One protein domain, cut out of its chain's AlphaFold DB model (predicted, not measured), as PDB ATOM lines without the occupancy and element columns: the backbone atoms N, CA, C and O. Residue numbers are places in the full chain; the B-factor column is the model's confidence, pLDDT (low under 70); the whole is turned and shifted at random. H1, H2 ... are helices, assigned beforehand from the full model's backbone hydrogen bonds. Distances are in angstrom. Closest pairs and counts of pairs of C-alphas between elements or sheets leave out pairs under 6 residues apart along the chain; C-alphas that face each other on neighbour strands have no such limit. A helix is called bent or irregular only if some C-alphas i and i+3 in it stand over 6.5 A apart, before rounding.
ATOM      1  N   LYS A 161     -23.135 -52.029  -3.280       54.25
ATOM      2  CA  LYS A 161     -22.184 -51.210  -2.518       54.25
ATOM      3  C   LYS A 161     -20.771 -51.142  -3.117       54.25
ATOM      4  O   LYS A 161     -19.935 -50.413  -2.581       54.25
ATOM      5  N   CYS A 162     -20.464 -51.842  -4.212       61.53
ATOM      6  CA  CYS A 162     -19.143 -51.792  -4.858       61.53
ATOM      7  C   CYS A 162     -18.973 -50.551  -5.741       61.53
ATOM      8  O   CYS A 162     -18.656 -50.619  -6.924       61.53
ATOM      9  N   GLY A 163     -19.161 -49.385  -5.129       78.00
ATOM     10  CA  GLY A 163     -18.979 -48.096  -5.774       78.00
ATOM     11  C   GLY A 163     -17.520 -47.648  -5.851       78.00
ATOM     12  O   GLY A 163     -16.570 -48.339  -5.462       78.00
ATOM     13  N   TRP A 164     -17.371 -46.409  -6.310       92.25
ATOM     14  CA  TRP A 164     -16.127 -45.649  -6.343       92.25
ATOM     15  C   TRP A 164     -15.756 -45.152  -4.945       92.25
ATOM     16  O   TRP A 164     -15.815 -43.960  -4.672       92.25
ATOM     17  N   GLY A 165     -15.419 -46.061  -4.029       92.44
ATOM     18  CA  GLY A 165     -15.040 -45.718  -2.654       92.44
ATOM     19  C   GLY A 165     -13.889 -44.701  -2.571       92.44
ATOM     20  O   GLY A 165     -13.158 -44.469  -3.536       92.44
ATOM     21  N   ARG A 166     -13.698 -44.087  -1.391       94.50
ATOM     22  CA  ARG A 166     -12.649 -43.066  -1.172       94.50
ATOM     23  C   ARG A 166     -11.254 -43.562  -1.581       94.50
ATOM     24  O   ARG A 166     -10.529 -42.800  -2.216       94.50
ATOM     25  N   GLY A 167     -10.925 -44.821  -1.279       94.88
ATOM     26  CA  GLY A 167      -9.654 -45.448  -1.651       94.88
ATOM     27  C   GLY A 167      -9.442 -45.509  -3.165       94.88
ATOM     28  O   GLY A 167      -8.486 -44.918  -3.660       94.88
ATOM     29  N   LEU A 168     -10.382 -46.100  -3.914       96.19
ATOM     30  CA  LEU A 168     -10.294 -46.183  -5.378       96.19
ATOM     31  C   LEU A 168     -10.196 -44.796  -6.030       96.19
ATOM     32  O   LEU A 168      -9.317 -44.565  -6.857       96.19
ATOM     33  N   ARG A 169     -11.032 -43.836  -5.608       96.88
ATOM     34  CA  ARG A 169     -10.951 -42.453  -6.111       96.88
ATOM     35  C   ARG A 169      -9.594 -41.816  -5.824       96.88
ATOM     36  O   ARG A 169      -9.065 -41.110  -6.674       96.88
ATOM     37  N   SER A 170      -9.035 -42.050  -4.636       96.25
ATOM     38  CA  SER A 170      -7.711 -41.548  -4.263       96.25
ATOM     39  C   SER A 170      -6.612 -42.146  -5.143       96.25
ATOM     40  O   SER A 170      -5.778 -41.407  -5.658       96.25
ATOM     41  N   VAL A 171      -6.641 -43.460  -5.389       96.56
ATOM     42  CA  VAL A 171      -5.683 -44.131  -6.281       96.56
ATOM     43  C   VAL A 171      -5.759 -43.579  -7.694       96.56
ATOM     44  O   VAL A 171      -4.729 -43.205  -8.241       96.56
ATOM     45  N   VAL A 172      -6.960 -43.477  -8.266       96.94
ATOM     46  CA  VAL A 172      -7.133 -42.965  -9.630       96.94
ATOM     47  C   VAL A 172      -6.658 -41.514  -9.725       96.94
ATOM     48  O   VAL A 172      -5.925 -41.174 -10.647       96.94
ATOM     49  N   ARG A 173      -6.977 -40.666  -8.735       96.06
ATOM     50  CA  ARG A 173      -6.441 -39.295  -8.666       96.06
ATOM     51  C   ARG A 173      -4.918 -39.265  -8.608       96.06
ATOM     52  O   ARG A 173      -4.325 -38.467  -9.320       96.06
ATOM     53  N   ARG A 174      -4.295 -40.108  -7.774       95.31
ATOM     54  CA  ARG A 174      -2.829 -40.200  -7.679       95.31
ATOM     55  C   ARG A 174      -2.211 -40.668  -8.988       95.31
ATOM     56  O   ARG A 174      -1.195 -40.120  -9.383       95.31
ATOM     57  N   TRP A 175      -2.835 -41.631  -9.665       96.19
ATOM     58  CA  TRP A 175      -2.361 -42.116 -10.955       96.19
ATOM     59  C   TRP A 175      -2.358 -40.996 -11.996       96.19
ATOM     60  O   TRP A 175      -1.295 -40.665 -12.505       96.19
ATOM     61  N   TYR A 176      -3.492 -40.322 -12.223       96.06
ATOM     62  CA  TYR A 176      -3.538 -39.178 -13.144       96.06
ATOM     63  C   TYR A 176      -2.596 -38.049 -12.710       96.06
ATOM     64  O   TYR A 176      -1.909 -37.480 -13.550       96.06
ATOM     65  N   GLY A 177      -2.546 -37.732 -11.412       94.56
ATOM     66  CA  GLY A 177      -1.696 -36.668 -10.868       94.56
ATOM     67  C   GLY A 177      -0.198 -36.968 -10.926       94.56
ATOM     68  O   GLY A 177       0.601 -36.053 -10.769       94.56
ATOM     69  N   SER A 178       0.187 -38.226 -11.155       93.69
ATOM     70  CA  SER A 178       1.584 -38.622 -11.363       93.69
ATOM     71  C   SER A 178       2.053 -38.464 -12.812       93.69
ATOM     72  O   SER A 178       3.246 -38.583 -13.080       93.69
ATOM     73  N   LEU A 179       1.138 -38.213 -13.754       93.44
ATOM     74  CA  LEU A 179       1.470 -38.060 -15.168       93.44
ATOM     75  C   LEU A 179       1.853 -36.608 -15.475       93.44
ATOM     76  O   LEU A 179       1.209 -35.671 -15.006       93.44
ATOM     77  N   SER A 180       2.869 -36.422 -16.319       92.75
ATOM     78  CA  SER A 180       3.109 -35.131 -16.972       92.75
ATOM     79  C   SER A 180       2.017 -34.845 -18.007       92.75
ATOM     80  O   SER A 180       1.376 -35.774 -18.504       92.75
ATOM     81  N   GLY A 181       1.826 -33.581 -18.391       92.69
ATOM     82  CA  GLY A 181       0.849 -33.195 -19.411       92.69
ATOM     83  C   GLY A 181       1.107 -33.886 -20.745       92.69
ATOM     84  O   GLY A 181       0.176 -34.428 -21.336       92.69
ATOM     85  N   SER A 182       2.371 -33.985 -21.173       90.00
ATOM     86  CA  SER A 182       2.752 -34.734 -22.379       90.00
ATOM     87  C   SER A 182       2.413 -36.222 -22.266       90.00
ATOM     88  O   SER A 182       1.876 -36.808 -23.203       90.00
ATOM     89  N   ARG A 183       2.662 -36.848 -21.105       90.44
ATOM     90  CA  ARG A 183       2.315 -38.259 -20.898       90.44
ATOM     91  C   ARG A 183       0.803 -38.470 -20.897       90.44
ATOM     92  O   ARG A 183       0.324 -39.406 -21.532       90.44
ATOM     93  N   LEU A 184       0.052 -37.623 -20.200       93.94
ATOM     94  CA  LEU A 184      -1.403 -37.715 -20.160       93.94
ATOM     95  C   LEU A 184      -2.011 -37.512 -21.554       93.94
ATOM     96  O   LEU A 184      -2.919 -38.252 -21.929       93.94
ATOM     97  N   LEU A 185      -1.463 -36.587 -22.344       91.81
ATOM     98  CA  LEU A 185      -1.858 -36.369 -23.733       91.81
ATOM     99  C   LEU A 185      -1.660 -37.637 -24.573       91.81
ATOM    100  O   LEU A 185      -2.572 -38.040 -25.289       91.81
ATOM    101  N   LEU A 186      -0.519 -38.320 -24.435       88.50
ATOM    102  CA  LEU A 186      -0.271 -39.581 -25.142       88.50
ATOM    103  C   LEU A 186      -1.197 -40.717 -24.705       88.50
ATOM    104  O   LEU A 186      -1.617 -41.507 -25.549       88.50
ATOM    105  N   GLU A 187      -1.524 -40.823 -23.414       91.81
ATOM    106  CA  GLU A 187      -2.511 -41.805 -22.944       91.81
ATOM    107  C   GLU A 187      -3.886 -41.518 -23.560       91.81
ATOM    108  O   GLU A 187      -4.488 -42.416 -24.144       91.81
ATOM    109  N   MET A 188      -4.337 -40.262 -23.525       91.69
ATOM    110  CA  MET A 188      -5.619 -39.852 -24.107       91.69
ATOM    111  C   MET A 188      -5.664 -40.029 -25.628       91.69
ATOM    112  O   MET A 188      -6.713 -40.364 -26.173       91.69
ATOM    113  N   TRP A 189      -4.534 -39.845 -26.312       86.12
ATOM    114  CA  TRP A 189      -4.436 -40.004 -27.758       86.12
ATOM    115  C   TRP A 189      -4.376 -41.467 -28.183       86.12
ATOM    116  O   TRP A 189      -5.216 -41.936 -28.952       86.12
ATOM    117  N   HIS A 190      -3.375 -42.213 -27.719       83.62
ATOM    118  CA  HIS A 190      -3.174 -43.579 -28.190       83.62
ATOM    119  C   HIS A 190      -4.189 -44.544 -27.574       83.62
ATOM    120  O   HIS A 190      -4.503 -45.573 -28.182       83.62
ATOM    121  N   ARG A 191      -4.723 -44.233 -26.390       86.31
ATOM    122  CA  ARG A 191      -5.654 -45.084 -25.635       86.31
ATOM    123  C   ARG A 191      -6.839 -44.275 -25.098       86.31
ATOM    124  O   ARG A 191      -7.070 -44.255 -23.890       86.31
ATOM    125  N   PRO A 192      -7.641 -43.662 -25.984       90.38
ATOM    126  CA  PRO A 192      -8.785 -42.854 -25.563       90.38
ATOM    127  C   PRO A 192      -9.782 -43.673 -24.732       90.38
ATOM    128  O   PRO A 192     -10.410 -43.154 -23.808       90.38
ATOM    129  N   HIS A 193      -9.876 -44.967 -25.044       93.00
ATOM    130  CA  HIS A 193     -10.702 -45.950 -24.368       93.00
ATOM    131  C   HIS A 193     -10.047 -47.337 -24.421       93.00
ATOM    132  O   HIS A 193      -9.282 -47.644 -25.339       93.00
ATOM    133  N   ALA A 194     -10.361 -48.184 -23.444       90.88
ATOM    134  CA  ALA A 194     -10.088 -49.620 -23.465       90.88
ATOM    135  C   ALA A 194     -11.046 -50.327 -22.506       90.88
ATOM    136  O   ALA A 194     -11.516 -49.731 -21.539       90.88
ATOM    137  N   HIS A 195     -11.340 -51.599 -22.761       88.50
ATOM    138  CA  HIS A 195     -12.180 -52.415 -21.884       88.50
ATOM    139  C   HIS A 195     -13.535 -51.779 -21.487       88.50
ATOM    140  O   HIS A 195     -14.028 -52.006 -20.383       88.50
ATOM    141  N   GLY A 196     -14.148 -50.995 -22.382       88.62
ATOM    142  CA  GLY A 196     -15.430 -50.321 -22.128       88.62
ATOM    143  C   GLY A 196     -15.347 -49.101 -21.203       88.62
ATOM    144  O   GLY A 196     -16.384 -48.603 -20.775       88.62
ATOM    145  N   TRP A 197     -14.137 -48.632 -20.896       94.88
ATOM    146  CA  TRP A 197     -13.877 -47.421 -20.124       94.88
ATOM    147  C   TRP A 197     -13.210 -46.364 -20.993       94.88
ATOM    148  O   TRP A 197     -12.331 -46.676 -21.796       94.88
ATOM    149  N   GLU A 198     -13.577 -45.108 -20.762       95.75
ATOM    150  CA  GLU A 198     -12.908 -43.946 -21.341       95.75
ATOM    151  C   GLU A 198     -12.265 -43.090 -20.248       95.75
ATOM    152  O   GLU A 198     -12.713 -43.070 -19.094       95.75
ATOM    153  N   HIS A 199     -11.249 -42.305 -20.617       96.44
ATOM    154  CA  HIS A 199     -10.643 -41.334 -19.701       96.44
ATOM    155  C   HIS A 199     -11.701 -40.407 -19.083       96.44
ATOM    156  O   HIS A 199     -11.685 -40.164 -17.873       96.44
ATOM    157  N   LYS A 200     -12.665 -39.948 -19.894       95.00
ATOM    158  CA  LYS A 200     -13.759 -39.062 -19.477       95.00
ATOM    159  C   LYS A 200     -14.570 -39.645 -18.321       95.00
ATOM    160  O   LYS A 200     -14.824 -38.947 -17.337       95.00
ATOM    161  N   ASP A 201     -14.939 -40.918 -18.421       95.00
ATOM    162  CA  ASP A 201     -15.744 -41.608 -17.413       95.00
ATOM    163  C   ASP A 201     -14.967 -41.779 -16.114       95.00
ATOM    164  O   ASP A 201     -15.444 -41.432 -15.031       95.00
ATOM    165  N   VAL A 202     -13.727 -42.253 -16.228       96.75
ATOM    166  CA  VAL A 202     -12.852 -42.511 -15.084       96.75
ATOM    167  C   VAL A 202     -12.557 -41.226 -14.312       96.75
ATOM    168  O   VAL A 202     -12.626 -41.218 -13.083       96.75
ATOM    169  N   ILE A 203     -12.273 -40.126 -15.009       96.06
ATOM    170  CA  ILE A 203     -11.981 -38.833 -14.384       96.06
ATOM    171  C   ILE A 203     -13.222 -38.274 -13.666       96.06
ATOM    172  O   ILE A 203     -13.112 -37.797 -12.530       96.06
ATOM    173  N   LYS A 204     -14.411 -38.388 -14.279       95.31
ATOM    174  CA  LYS A 204     -15.682 -37.985 -13.655       95.31
ATOM    175  C   LYS A 204     -15.958 -38.779 -12.380       95.31
ATOM    176  O   LYS A 204     -16.209 -38.188 -11.333       95.31
ATOM    177  N   LEU A 205     -15.857 -40.106 -12.446       95.75
ATOM    178  CA  LEU A 205     -16.151 -40.997 -11.322       95.75
ATOM    179  C   LEU A 205     -15.107 -40.902 -10.197       95.75
ATOM    180  O   LEU A 205     -15.428 -41.019  -9.011       95.75
ATOM    181  N   ALA A 206     -13.850 -40.619 -10.545       96.06
ATOM    182  CA  ALA A 206     -12.808 -40.331  -9.571       96.06
ATOM    183  C   ALA A 206     -13.009 -38.979  -8.865       96.06
ATOM    184  O   ALA A 206     -12.398 -38.751  -7.815       96.06
ATOM    185  N   HIS A 207     -13.863 -38.093  -9.391       94.94
ATOM    186  CA  HIS A 207     -13.993 -36.695  -8.975       94.94
ATOM    187  C   HIS A 207     -12.615 -36.039  -8.858       94.94
ATOM    188  O   HIS A 207     -12.182 -35.648  -7.763       94.94
ATOM    189  N   ILE A 208     -11.865 -36.051  -9.958       94.69
ATOM    190  CA  ILE A 208     -10.552 -35.414 -10.015       94.69
ATOM    191  C   ILE A 208     -10.744 -33.903  -9.920       94.69
ATOM    192  O   ILE A 208     -11.518 -33.319 -10.672       94.69
ATOM    193  N   LYS A 209     -10.046 -33.279  -8.971       93.69
ATOM    194  CA  LYS A 209      -9.980 -31.825  -8.865       93.69
ATOM    195  C   LYS A 209      -8.709 -31.350  -9.563       93.69
ATOM    196  O   LYS A 209      -7.642 -31.910  -9.324       93.69
ATOM    197  N   LEU A 210      -8.846 -30.353 -10.434       92.75
ATOM    198  CA  LEU A 210      -7.743 -29.840 -11.252       92.75
ATOM    199  C   LEU A 210      -6.738 -29.015 -10.440       92.75
ATOM    200  O   LEU A 210      -5.605 -28.853 -10.863       92.75
ATOM    201  N   ASP A 211      -7.113 -28.517  -9.263       91.19
ATOM    202  CA  ASP A 211      -6.270 -27.707  -8.373       91.19
ATOM    203  C   ASP A 211      -4.901 -28.343  -8.085       91.19
ATOM    204  O   ASP A 211      -3.891 -27.638  -8.103       91.19
ATOM    205  N   LYS A 212      -4.864 -29.667  -7.905       89.19
ATOM    206  CA  LYS A 212      -3.664 -30.437  -7.533       89.19
ATOM    207  C   LYS A 212      -2.764 -30.859  -8.694       89.19
ATOM    208  O   LYS A 212      -1.738 -31.483  -8.450       89.19
ATOM    209  N   PHE A 213      -3.157 -30.575  -9.929       94.44
ATOM    210  CA  PHE A 213      -2.386 -30.959 -11.107       94.44
ATOM    211  C   PHE A 213      -1.347 -29.896 -11.462       94.44
ATOM    212  O   PHE A 213      -1.480 -28.725 -11.111       94.44
ATOM    213  N   ASN A 214      -0.316 -30.306 -12.185       94.81
ATOM    214  CA  ASN A 214       0.556 -29.421 -12.949       94.81
ATOM    215  C   ASN A 214      -0.238 -28.678 -14.042       94.81
ATOM    216  O   ASN A 214      -1.285 -29.143 -14.499       94.81
ATOM    217  N   ILE A 215       0.226 -27.480 -14.413       96.06
ATOM    218  CA  ILE A 215      -0.521 -26.551 -15.276       96.06
ATOM    219  C   ILE A 215      -0.864 -27.151 -16.647       96.06
ATOM    220  O   ILE A 215      -1.989 -27.017 -17.111       96.06
ATOM    221  N   ASP A 216       0.063 -27.891 -17.238       95.00
ATOM    222  CA  ASP A 216      -0.073 -28.667 -18.470       95.00
ATOM    223  C   ASP A 216      -1.190 -29.721 -18.385       95.00
ATOM    224  O   ASP A 216      -2.050 -29.773 -19.265       95.00
ATOM    225  N   CYS A 217      -1.275 -30.500 -17.301       95.56
ATOM    226  CA  CYS A 217      -2.412 -31.410 -17.111       95.56
ATOM    227  C   CYS A 217      -3.726 -30.660 -16.881       95.56
ATOM    228  O   CYS A 217      -4.764 -31.127 -17.342       95.56
ATOM    229  N   LYS A 218      -3.719 -29.510 -16.186       96.44
ATOM    230  CA  LYS A 218      -4.941 -28.700 -16.022       96.44
ATOM    231  C   LYS A 218      -5.459 -28.233 -17.375       96.44
ATOM    232  O   LYS A 218      -6.632 -28.442 -17.662       96.44
ATOM    233  N   VAL A 219      -4.582 -27.664 -18.201       96.62
ATOM    234  CA  VAL A 219      -4.894 -27.230 -19.567       96.62
ATOM    235  C   VAL A 219      -5.455 -28.396 -20.376       96.62
ATOM    236  O   VAL A 219      -6.528 -28.268 -20.959       96.62
ATOM    237  N   LEU A 220      -4.776 -29.547 -20.362       95.50
ATOM    238  CA  LEU A 220      -5.201 -30.729 -21.108       95.50
ATOM    239  C   LEU A 220      -6.573 -31.242 -20.661       95.50
ATOM    240  O   LEU A 220      -7.420 -31.544 -21.494       95.50
ATOM    241  N   LEU A 221      -6.803 -31.347 -19.353       95.31
ATOM    242  CA  LEU A 221      -8.073 -31.824 -18.820       95.31
ATOM    243  C   LEU A 221      -9.202 -30.827 -19.102       95.31
ATOM    244  O   LEU A 221     -10.281 -31.250 -19.506       95.31
ATOM    245  N   THR A 222      -8.968 -29.521 -18.960       95.62
ATOM    246  CA  THR A 222      -9.955 -28.500 -19.344       95.62
ATOM    247  C   THR A 222     -10.288 -28.593 -20.831       95.62
ATOM    248  O   THR A 222     -11.466 -28.633 -21.179       95.62
ATOM    249  N   TRP A 223      -9.282 -28.738 -21.696       94.94
ATOM    250  CA  TRP A 223      -9.477 -28.944 -23.133       94.94
ATOM    251  C   TRP A 223     -10.287 -30.205 -23.433       94.94
ATOM    252  O   TRP A 223     -11.233 -30.160 -24.215       94.94
ATOM    253  N   TYR A 224      -9.969 -31.312 -22.764       93.38
ATOM    254  CA  TYR A 224     -10.624 -32.599 -22.980       93.38
ATOM    255  C   TYR A 224     -12.097 -32.618 -22.529       93.38
ATOM    256  O   TYR A 224     -12.911 -33.360 -23.085       93.38
ATOM    257  N   PHE A 225     -12.463 -31.829 -21.511       94.06
ATOM    258  CA  PHE A 225     -13.841 -31.748 -21.002       94.06
ATOM    259  C   PHE A 225     -14.685 -30.635 -21.617       94.06
ATOM    260  O   PHE A 225     -15.912 -30.760 -21.625       94.06
ATOM    261  N   SER A 226     -14.047 -29.572 -22.089       93.06
ATOM    262  CA  SER A 226     -14.690 -28.434 -22.734       93.06
ATOM    263  C   SER A 226     -14.313 -28.446 -24.214       93.06
ATOM    264  O   SER A 226     -14.752 -29.327 -24.949       93.06
ATOM    265  N   ASP A 227     -13.488 -27.499 -24.642       93.38
ATOM    266  CA  ASP A 227     -12.890 -27.436 -25.965       93.38
ATOM    267  C   ASP A 227     -11.652 -26.523 -25.908       93.38
ATOM    268  O   ASP A 227     -11.274 -25.992 -24.852       93.38
ATOM    269  N   LEU A 228     -10.993 -26.331 -27.049       93.25
ATOM    270  CA  LEU A 228      -9.786 -25.515 -27.129       93.25
ATOM    271  C   LEU A 228     -10.044 -24.014 -26.998       93.25
ATOM    272  O   LEU A 228      -9.208 -23.314 -26.427       93.25
ATOM    273  N   ALA A 229     -11.189 -23.518 -27.465       94.69
ATOM    274  CA  ALA A 229     -11.534 -22.103 -27.369       94.69
ATOM    275  C   ALA A 229     -11.773 -21.701 -25.905       94.69
ATOM    276  O   ALA A 229     -11.149 -20.765 -25.403       94.69
ATOM    277  N   ALA A 230     -12.587 -22.470 -25.184       96.19
ATOM    278  CA  ALA A 230     -12.836 -22.312 -23.759       96.19
ATOM    279  C   ALA A 230     -11.546 -22.454 -22.941       96.19
ATOM    280  O   ALA A 230     -11.329 -21.708 -21.984       96.19
ATOM    281  N   THR A 231     -10.651 -23.365 -23.335       96.56
ATOM    282  CA  THR A 231      -9.349 -23.535 -22.673       96.56
ATOM    283  C   THR A 231      -8.451 -22.315 -22.873       96.56
ATOM    284  O   THR A 231      -7.901 -21.811 -21.895       96.56
ATOM    285  N   LYS A 232      -8.352 -21.784 -24.101       96.56
ATOM    286  CA  LYS A 232      -7.612 -20.544 -24.395       96.56
ATOM    287  C   LYS A 232      -8.101 -19.380 -23.533       96.56
ATOM    288  O   LYS A 232      -7.282 -18.688 -22.943       96.56
ATOM    289  N   VAL A 233      -9.418 -19.214 -23.396       97.69
ATOM    290  CA  VAL A 233     -10.016 -18.173 -22.541       97.69
ATOM    291  C   VAL A 233      -9.689 -18.407 -21.064       97.69
ATOM    292  O   VAL A 233      -9.238 -17.492 -20.381       97.69
ATOM    293  N   THR A 234      -9.861 -19.641 -20.576       97.75
ATOM    294  CA  THR A 234      -9.637 -20.003 -19.163       97.75
ATOM    295  C   THR A 234      -8.197 -19.744 -18.716       97.75
ATOM    296  O   THR A 234      -7.958 -19.369 -17.570       97.75
ATOM    297  N   PHE A 235      -7.231 -19.930 -19.616       97.44
ATOM    298  CA  PHE A 235      -5.803 -19.849 -19.314       97.44
ATOM    299  C   PHE A 235      -5.094 -18.651 -19.963       97.44
ATOM    300  O   PHE A 235      -3.868 -18.582 -19.910       97.44
ATOM    301  N   ALA A 236      -5.829 -17.678 -20.516       97.25
ATOM    302  CA  ALA A 236      -5.256 -16.514 -21.203       97.25
ATOM    303  C   ALA A 236      -4.281 -15.699 -20.329       97.25
ATOM    304  O   ALA A 236      -3.316 -15.134 -20.834       97.25
ATOM    305  N   ALA A 237      -4.515 -15.661 -19.013       97.06
ATOM    306  CA  ALA A 237      -3.675 -14.939 -18.057       97.06
ATOM    307  C   ALA A 237      -2.453 -15.740 -17.555       97.06
ATOM    308  O   ALA A 237      -1.630 -15.192 -16.824       97.06
ATOM    309  N   VAL A 238      -2.328 -17.029 -17.899       97.38
ATOM    310  CA  VAL A 238      -1.285 -17.921 -17.366       97.38
ATOM    311  C   VAL A 238      -0.206 -18.147 -18.422       97.38
ATOM    312  O   VAL A 238      -0.393 -18.907 -19.372       97.38
ATOM    313  N   LYS A 239       0.953 -17.504 -18.248       95.62
ATOM    314  CA  LYS A 239       2.055 -17.541 -19.224       95.62
ATOM    315  C   LYS A 239       2.580 -18.961 -19.456       95.62
ATOM    316  O   LYS A 239       2.865 -19.328 -20.592       95.62
ATOM    317  N   GLU A 240       2.660 -19.773 -18.406       94.19
ATOM    318  CA  GLU A 240       3.120 -21.165 -18.471       94.19
ATOM    319  C   GLU A 240       2.153 -22.063 -19.257       94.19
ATOM    320  O   GLU A 240       2.566 -23.065 -19.837       94.19
ATOM    321  N   ALA A 241       0.865 -21.705 -19.302       96.31
ATOM    322  CA  ALA A 241      -0.141 -22.446 -20.051       96.31
ATOM    323  C   ALA A 241      -0.063 -22.164 -21.558       96.31
ATOM    324  O   ALA A 241      -0.378 -23.051 -22.348       96.31
ATOM    325  N   ALA A 242       0.373 -20.965 -21.963       94.81
ATOM    326  CA  ALA A 242       0.400 -20.545 -23.365       94.81
ATOM    327  C   ALA A 242       1.235 -21.484 -24.252       94.81
ATOM    328  O   ALA A 242       0.792 -21.850 -25.339       94.81
ATOM    329  N   ASP A 243       2.394 -21.934 -23.763       91.19
ATOM    330  CA  ASP A 243       3.279 -22.840 -24.505       91.19
ATOM    331  C   ASP A 243       2.621 -24.212 -24.742       91.19
ATOM    332  O   ASP A 243       2.638 -24.757 -25.847       91.19
ATOM    333  N   PHE A 244       1.951 -24.754 -23.718       92.06
ATOM    334  CA  PHE A 244       1.245 -26.033 -23.829       92.06
ATOM    335  C   PHE A 244      -0.042 -25.925 -24.660       92.06
ATOM    336  O   PHE A 244      -0.358 -26.829 -25.429       92.06
ATOM    337  N   ILE A 245      -0.766 -24.806 -24.559       94.81
ATOM    338  CA  ILE A 245      -1.932 -24.517 -25.403       94.81
ATOM    339  C   ILE A 245      -1.516 -24.426 -26.867       94.81
ATOM    340  O   ILE A 245      -2.192 -25.017 -27.700       94.81
ATOM    341  N   GLY A 246      -0.402 -23.756 -27.181       90.62
ATOM    342  CA  GLY A 246       0.140 -23.705 -28.541       90.62
ATOM    343  C   GLY A 246       0.431 -25.102 -29.093       90.62
ATOM    344  O   GLY A 246       0.028 -25.422 -30.209       90.62
ATOM    345  N   LYS A 247       1.026 -25.981 -28.275       88.25
ATOM    346  CA  LYS A 247       1.242 -27.394 -28.635       88.25
ATOM    347  C   LYS A 247      -0.075 -28.126 -28.906       88.25
ATOM    348  O   LYS A 247      -0.186 -28.795 -29.929       88.25
ATOM    349  N   LEU A 248      -1.084 -27.984 -28.042       90.19
ATOM    350  CA  LEU A 248      -2.405 -28.592 -28.258       90.19
ATOM    351  C   LEU A 248      -3.102 -28.060 -29.518       90.19
ATOM    352  O   LEU A 248      -3.704 -28.837 -30.254       90.19
ATOM    353  N   ASP A 249      -2.993 -26.760 -29.780       89.81
ATOM    354  CA  ASP A 249      -3.558 -26.085 -30.952       89.81
ATOM    355  C   ASP A 249      -2.975 -26.643 -32.250       89.81
ATOM    356  O   ASP A 249      -3.723 -27.022 -33.152       89.81
ATOM    357  N   CYS A 250      -1.652 -26.817 -32.299       84.00
ATOM    358  CA  CYS A 250      -0.979 -27.458 -33.425       84.00
ATOM    359  C   CYS A 250      -1.420 -28.914 -33.643       84.00
ATOM    360  O   CYS A 250      -1.426 -29.382 -34.778       84.00
ATOM    361  N   LEU A 251      -1.772 -29.644 -32.580       82.06
ATOM    362  CA  LEU A 251      -2.150 -31.056 -32.676       82.06
ATOM    363  C   LEU A 251      -3.618 -31.291 -33.048       82.06
ATOM    364  O   LEU A 251      -3.943 -32.364 -33.553       82.06
ATOM    365  N   TYR A 252      -4.514 -30.346 -32.768       80.06
ATOM    366  CA  TYR A 252      -5.957 -30.577 -32.909       80.06
ATOM    367  C   TYR A 252      -6.657 -29.675 -33.919       80.06
ATOM    368  O   TYR A 252      -7.764 -30.009 -34.353       80.06
ATOM    369  N   ASN A 253      -6.031 -28.586 -34.364       77.31
ATOM    370  CA  ASN A 253      -6.584 -27.814 -35.468       77.31
ATOM    371  C   ASN A 253      -6.376 -28.553 -36.791       77.31
ATOM    372  O   ASN A 253      -5.251 -28.740 -37.250       77.31
ATOM    373  N   ARG A 254      -7.488 -28.908 -37.448       64.06
ATOM    374  CA  ARG A 254      -7.493 -29.583 -38.761       64.06
ATOM    375  C   ARG A 254      -6.794 -28.788 -39.868       64.06
ATOM    376  O   ARG A 254      -6.336 -29.376 -40.834       64.06
ATOM    377  N   GLY A 255      -6.640 -27.471 -39.701       63.88
ATOM    378  CA  GLY A 255      -5.832 -26.637 -40.600       63.88
ATOM    379  C   GLY A 255      -4.344 -27.018 -40.647       63.88
ATOM    380  O   GLY A 255      -3.621 -26.506 -41.491       63.88
ATOM    381  N   HIS A 256      -3.888 -27.917 -39.767       59.09
ATOM    382  CA  HIS A 256      -2.522 -28.433 -39.726       59.09
ATOM    383  C   HIS A 256      -2.426 -29.924 -40.068       59.09
ATOM    384  O   HIS A 256      -1.443 -30.547 -39.685       59.09
ATOM    385  N   GLU A 257      -3.402 -30.526 -40.760       63.19
ATOM    386  CA  GLU A 257      -3.373 -31.967 -41.079       63.19
ATOM    387  C   GLU A 257      -2.052 -32.432 -41.726       63.19
ATOM    388  O   GLU A 257      -1.572 -33.517 -41.400       63.19
ATOM    389  N   GLU A 258      -1.409 -31.589 -42.541       69.38
ATOM    390  CA  GLU A 258      -0.100 -31.875 -43.150       69.38
ATOM    391  C   GLU A 258       1.077 -31.798 -42.157       69.38
ATOM    392  O   GLU A 258       1.988 -32.619 -42.221       69.38
ATOM    393  N   ALA A 259       1.043 -30.865 -41.198       70.81
ATOM    394  CA  ALA A 259       2.089 -30.672 -40.179       70.81
ATOM    395  C   ALA A 259       1.872 -31.522 -38.910       70.81
ATOM    396  O   ALA A 259       2.741 -31.634 -38.040       70.81
ATOM    397  N   LEU A 260       0.695 -32.135 -38.792       77.38
ATOM    398  CA  LEU A 260       0.274 -32.933 -37.651       77.38
ATOM    399  C   LEU A 260       1.252 -34.076 -37.322       77.38
ATOM    400  O   LEU A 260       1.529 -34.282 -36.137       77.38
ATOM    401  N   PRO A 261       1.821 -34.805 -38.302       79.25
ATOM    402  CA  PRO A 261       2.810 -35.838 -38.022       79.25
ATOM    403  C   PRO A 261       4.098 -35.295 -37.380       79.25
ATOM    404  O   PRO A 261       4.600 -35.894 -36.435       79.25
ATOM    405  N   GLU A 262       4.614 -34.143 -37.808       79.88
ATOM    406  CA  GLU A 262       5.825 -33.541 -37.222       79.88
ATOM    407  C   GLU A 262       5.576 -33.029 -35.802       79.88
ATOM    408  O   GLU A 262       6.378 -33.244 -34.894       79.88
ATOM    409  N   LYS A 263       4.419 -32.408 -35.567       80.62
ATOM    410  CA  LYS A 263       4.049 -31.921 -34.232       80.62
ATOM    411  C   LYS A 263       3.782 -33.059 -33.255       80.62
ATOM    412  O   LYS A 263       4.163 -32.981 -32.087       80.62
ATOM    413  N   ARG A 264       3.193 -34.159 -33.729       80.44
ATOM    414  CA  ARG A 264       3.113 -35.402 -32.951       80.44
ATOM    415  C   ARG A 264       4.493 -35.939 -32.612       80.44
ATOM    416  O   ARG A 264       4.700 -36.402 -31.493       80.44
ATOM    417  N   LEU A 265       5.420 -35.876 -33.567       82.88
ATOM    418  CA  LEU A 265       6.791 -36.307 -33.350       82.88
ATOM    419  C   LEU A 265       7.444 -35.466 -32.267       82.88
ATOM    420  O   LEU A 265       8.030 -36.038 -31.365       82.88
ATOM    421  N   GLU A 266       7.268 -34.150 -32.281       83.69
ATOM    422  CA  GLU A 266       7.770 -33.259 -31.233       83.69
ATOM    423  C   GLU A 266       7.261 -33.665 -29.837       83.69
ATOM    424  O   GLU A 266       8.049 -33.796 -28.896       83.69
ATOM    425  N   VAL A 267       5.961 -33.959 -29.703       81.19
ATOM    426  CA  VAL A 267       5.387 -34.435 -28.430       81.19
ATOM    427  C   VAL A 267       5.935 -35.800 -28.028       81.19
ATOM    428  O   VAL A 267       6.259 -36.000 -26.856       81.19
ATOM    429  N   LEU A 268       6.081 -36.726 -28.979       80.62
ATOM    430  CA  LEU A 268       6.701 -38.022 -28.722       80.62
ATOM    431  C   LEU A 268       8.173 -37.860 -28.329       80.62
ATOM    432  O   LEU A 268       8.612 -38.465 -27.361       80.62
ATOM    433  N   LEU A 269       8.942 -37.003 -28.997       81.69
ATOM    434  CA  LEU A 269      10.344 -36.714 -28.683       81.69
ATOM    435  C   LEU A 269      10.525 -36.069 -27.301       81.69
ATOM    436  O   LEU A 269      11.587 -36.229 -26.696       81.69
ATOM    437  N   GLY A 270       9.491 -35.401 -26.789       80.94
ATOM    438  CA  GLY A 270       9.466 -34.807 -25.455       80.94
ATOM    439  C   GLY A 270       9.124 -35.764 -24.307       80.94
ATOM    440  O   GLY A 270       9.218 -35.355 -23.150       80.94
ATOM    441  N   VAL A 271       8.720 -37.011 -24.578       79.69
ATOM    442  CA  VAL A 271       8.487 -38.014 -23.525       79.69
ATOM    443  C   VAL A 271       9.678 -38.942 -23.309       79.69
ATOM    444  O   VAL A 271      10.480 -39.182 -24.207       79.69
ATOM    445  N   ASP A 272       9.772 -39.470 -22.086       79.50
ATOM    446  CA  ASP A 272      10.784 -40.442 -21.655       79.50
ATOM    447  C   ASP A 272      10.778 -41.693 -22.558       79.50
ATOM    448  O   ASP A 272       9.722 -42.186 -22.956       79.50
ATOM    449  N   ASP A 273      11.959 -42.236 -22.853       73.69
ATOM    450  CA  ASP A 273      12.198 -43.482 -23.588       73.69
ATOM    451  C   ASP A 273      11.286 -44.653 -23.163       73.69
ATOM    452  O   ASP A 273      10.844 -45.446 -24.001       73.69
ATOM    453  N   GLN A 274      10.929 -44.765 -21.877       69.94
ATOM    454  CA  GLN A 274      10.009 -45.813 -21.401       69.94
ATOM    455  C   GLN A 274       8.587 -45.680 -21.983       69.94
ATOM    456  O   GLN A 274       7.800 -46.636 -22.016       69.94
ATOM    457  N   GLN A 275       8.250 -44.488 -22.467       68.56
ATOM    458  CA  GLN A 275       6.932 -44.085 -22.934       68.56
ATOM    459  C   GLN A 275       6.725 -44.330 -24.437       68.56
ATOM    460  O   GLN A 275       5.593 -44.276 -24.907       68.56
ATOM    461  N   TYR A 276       7.754 -44.727 -25.184       68.12
ATOM    462  CA  TYR A 276       7.613 -45.092 -26.604       68.12
ATOM    463  C   TYR A 276       6.921 -46.431 -26.829       68.12
ATOM    464  O   TYR A 276       6.418 -46.700 -27.917       68.12
ATOM    465  N   SER A 277       6.801 -47.244 -25.777       68.69
ATOM    466  CA  SER A 277       5.935 -48.428 -25.772       68.69
ATOM    467  C   SER A 277       4.457 -48.098 -26.027       68.69
ATOM    468  O   SER A 277       3.655 -49.010 -26.234       68.69
ATOM    469  N   LEU A 278       4.072 -46.813 -25.994       64.62
ATOM    470  CA  LEU A 278       2.702 -46.393 -26.249       64.62
ATOM    471  C   LEU A 278       2.365 -46.122 -27.713       64.62
ATOM    472  O   LEU A 278       1.174 -46.080 -28.027       64.62
ATOM    473  N   VAL A 279       3.361 -45.956 -28.583       74.06
ATOM    474  CA  VAL A 279       3.106 -45.674 -29.996       74.06
ATOM    475  C   VAL A 279       2.513 -46.923 -30.636       74.06
ATOM    476  O   VAL A 279       3.105 -48.005 -30.607       74.06
TER     477      VAL A 279
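AT A GLANCE: This is residues 161 to 279 of the 703 residues of the protein "60 kDa SS-A/Ro ribonucleoprotein-like" of Hirondellea gigas (UniProt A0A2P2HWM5). Three helices that run the same general way, H2, H4 and H6, make the core, their centres set in a triangle with H4 touching both H2 and H6; H5 packs on H4, H7 on the last part of H6, and H8 on H2. H1 and H3 form a pair at one end of the longest axis, where residues 161 to 165 lead into H1. The printed part has 119 residues with eight named helices, H1 to H8 in chain order, and no named strand: the class is all helix. It is compact, with a radius of gyration of the C-alphas of 14.9 A and spans of 50 by 35 by 23 A.

IN THESE COORDINATES: Find C-alpha 239 at (2.055, -17.541, -19.224); from there the longest helix, H6, runs through residues 239 to 252 for 20.5 A. It is neither bent nor irregular, but only just: C-alphas 240 and 243 are 6.3 A apart. Before it, look for H4 at residues 215 to 225, 15.4 A, and H5 at 228 to 234, 9.7 A. H2 is residues 181 to 190, 14.2 A, and H3 is 199 to 206, 10.4 A. H1 begins at C-alpha 166, (-12.649, -43.066, -1.172), and runs to residue 177 for 16.0 A. After H6 come H7, residues 260 to 269, 14.0 A, and H8, residues 273 to 278, 10.3 A, ending at C-alpha 278, (2.702, -46.393, -26.249). H8 is only just irregular: C-alphas 274 and 277 are 6.52 A apart.

HOW THE PARTS SIT: Begin at the hubs H6 and H4, which touch three helices each. They touch each other at a steep tilt of 43 degrees, the closest C-alphas being Asp 216 and Phe 244, 6.1 A. H5 touches H4 at Trp 223 and Thr 231, closest C-alphas 5.4 A. H5 and H6 form a helical hairpin that only just touches, with 3 pairs of C-alphas within 8 A, Lys 232 and Ile 245 closest at 7.0 A. H7 touches residues 247 to 251 of H6, closest C-alphas Leu 251 and Leu 260, 5.8 A. H2 touches H4, closest C-alphas Gly 181 and Cys 217, 4.4 A, at a shallow tilt of 32 degrees, only just short of steep. H8 touches H2, closest C-alphas His 190 and Leu 278, 6.8 A. H3 touches residues 168 to 173 of H1, closest C-alphas Arg 169 and Ala 206, 4.5 A. In H1, H2, H3, H4, H5 and H7 every O i to N i+4 pair is within hydrogen-bond range; H6 has 8 of 10, and H8 0 of 2 but 2 of 3 O i to N i+3 pairs.

THE WHOLE: The two farthest C-alphas, Lys 161 and Glu 258, are 50.1 A apart. The printed part has no cut and no long link. Look for pLDDT under 70 at residues 161 to 162, 254 to 258 and 274 to 278.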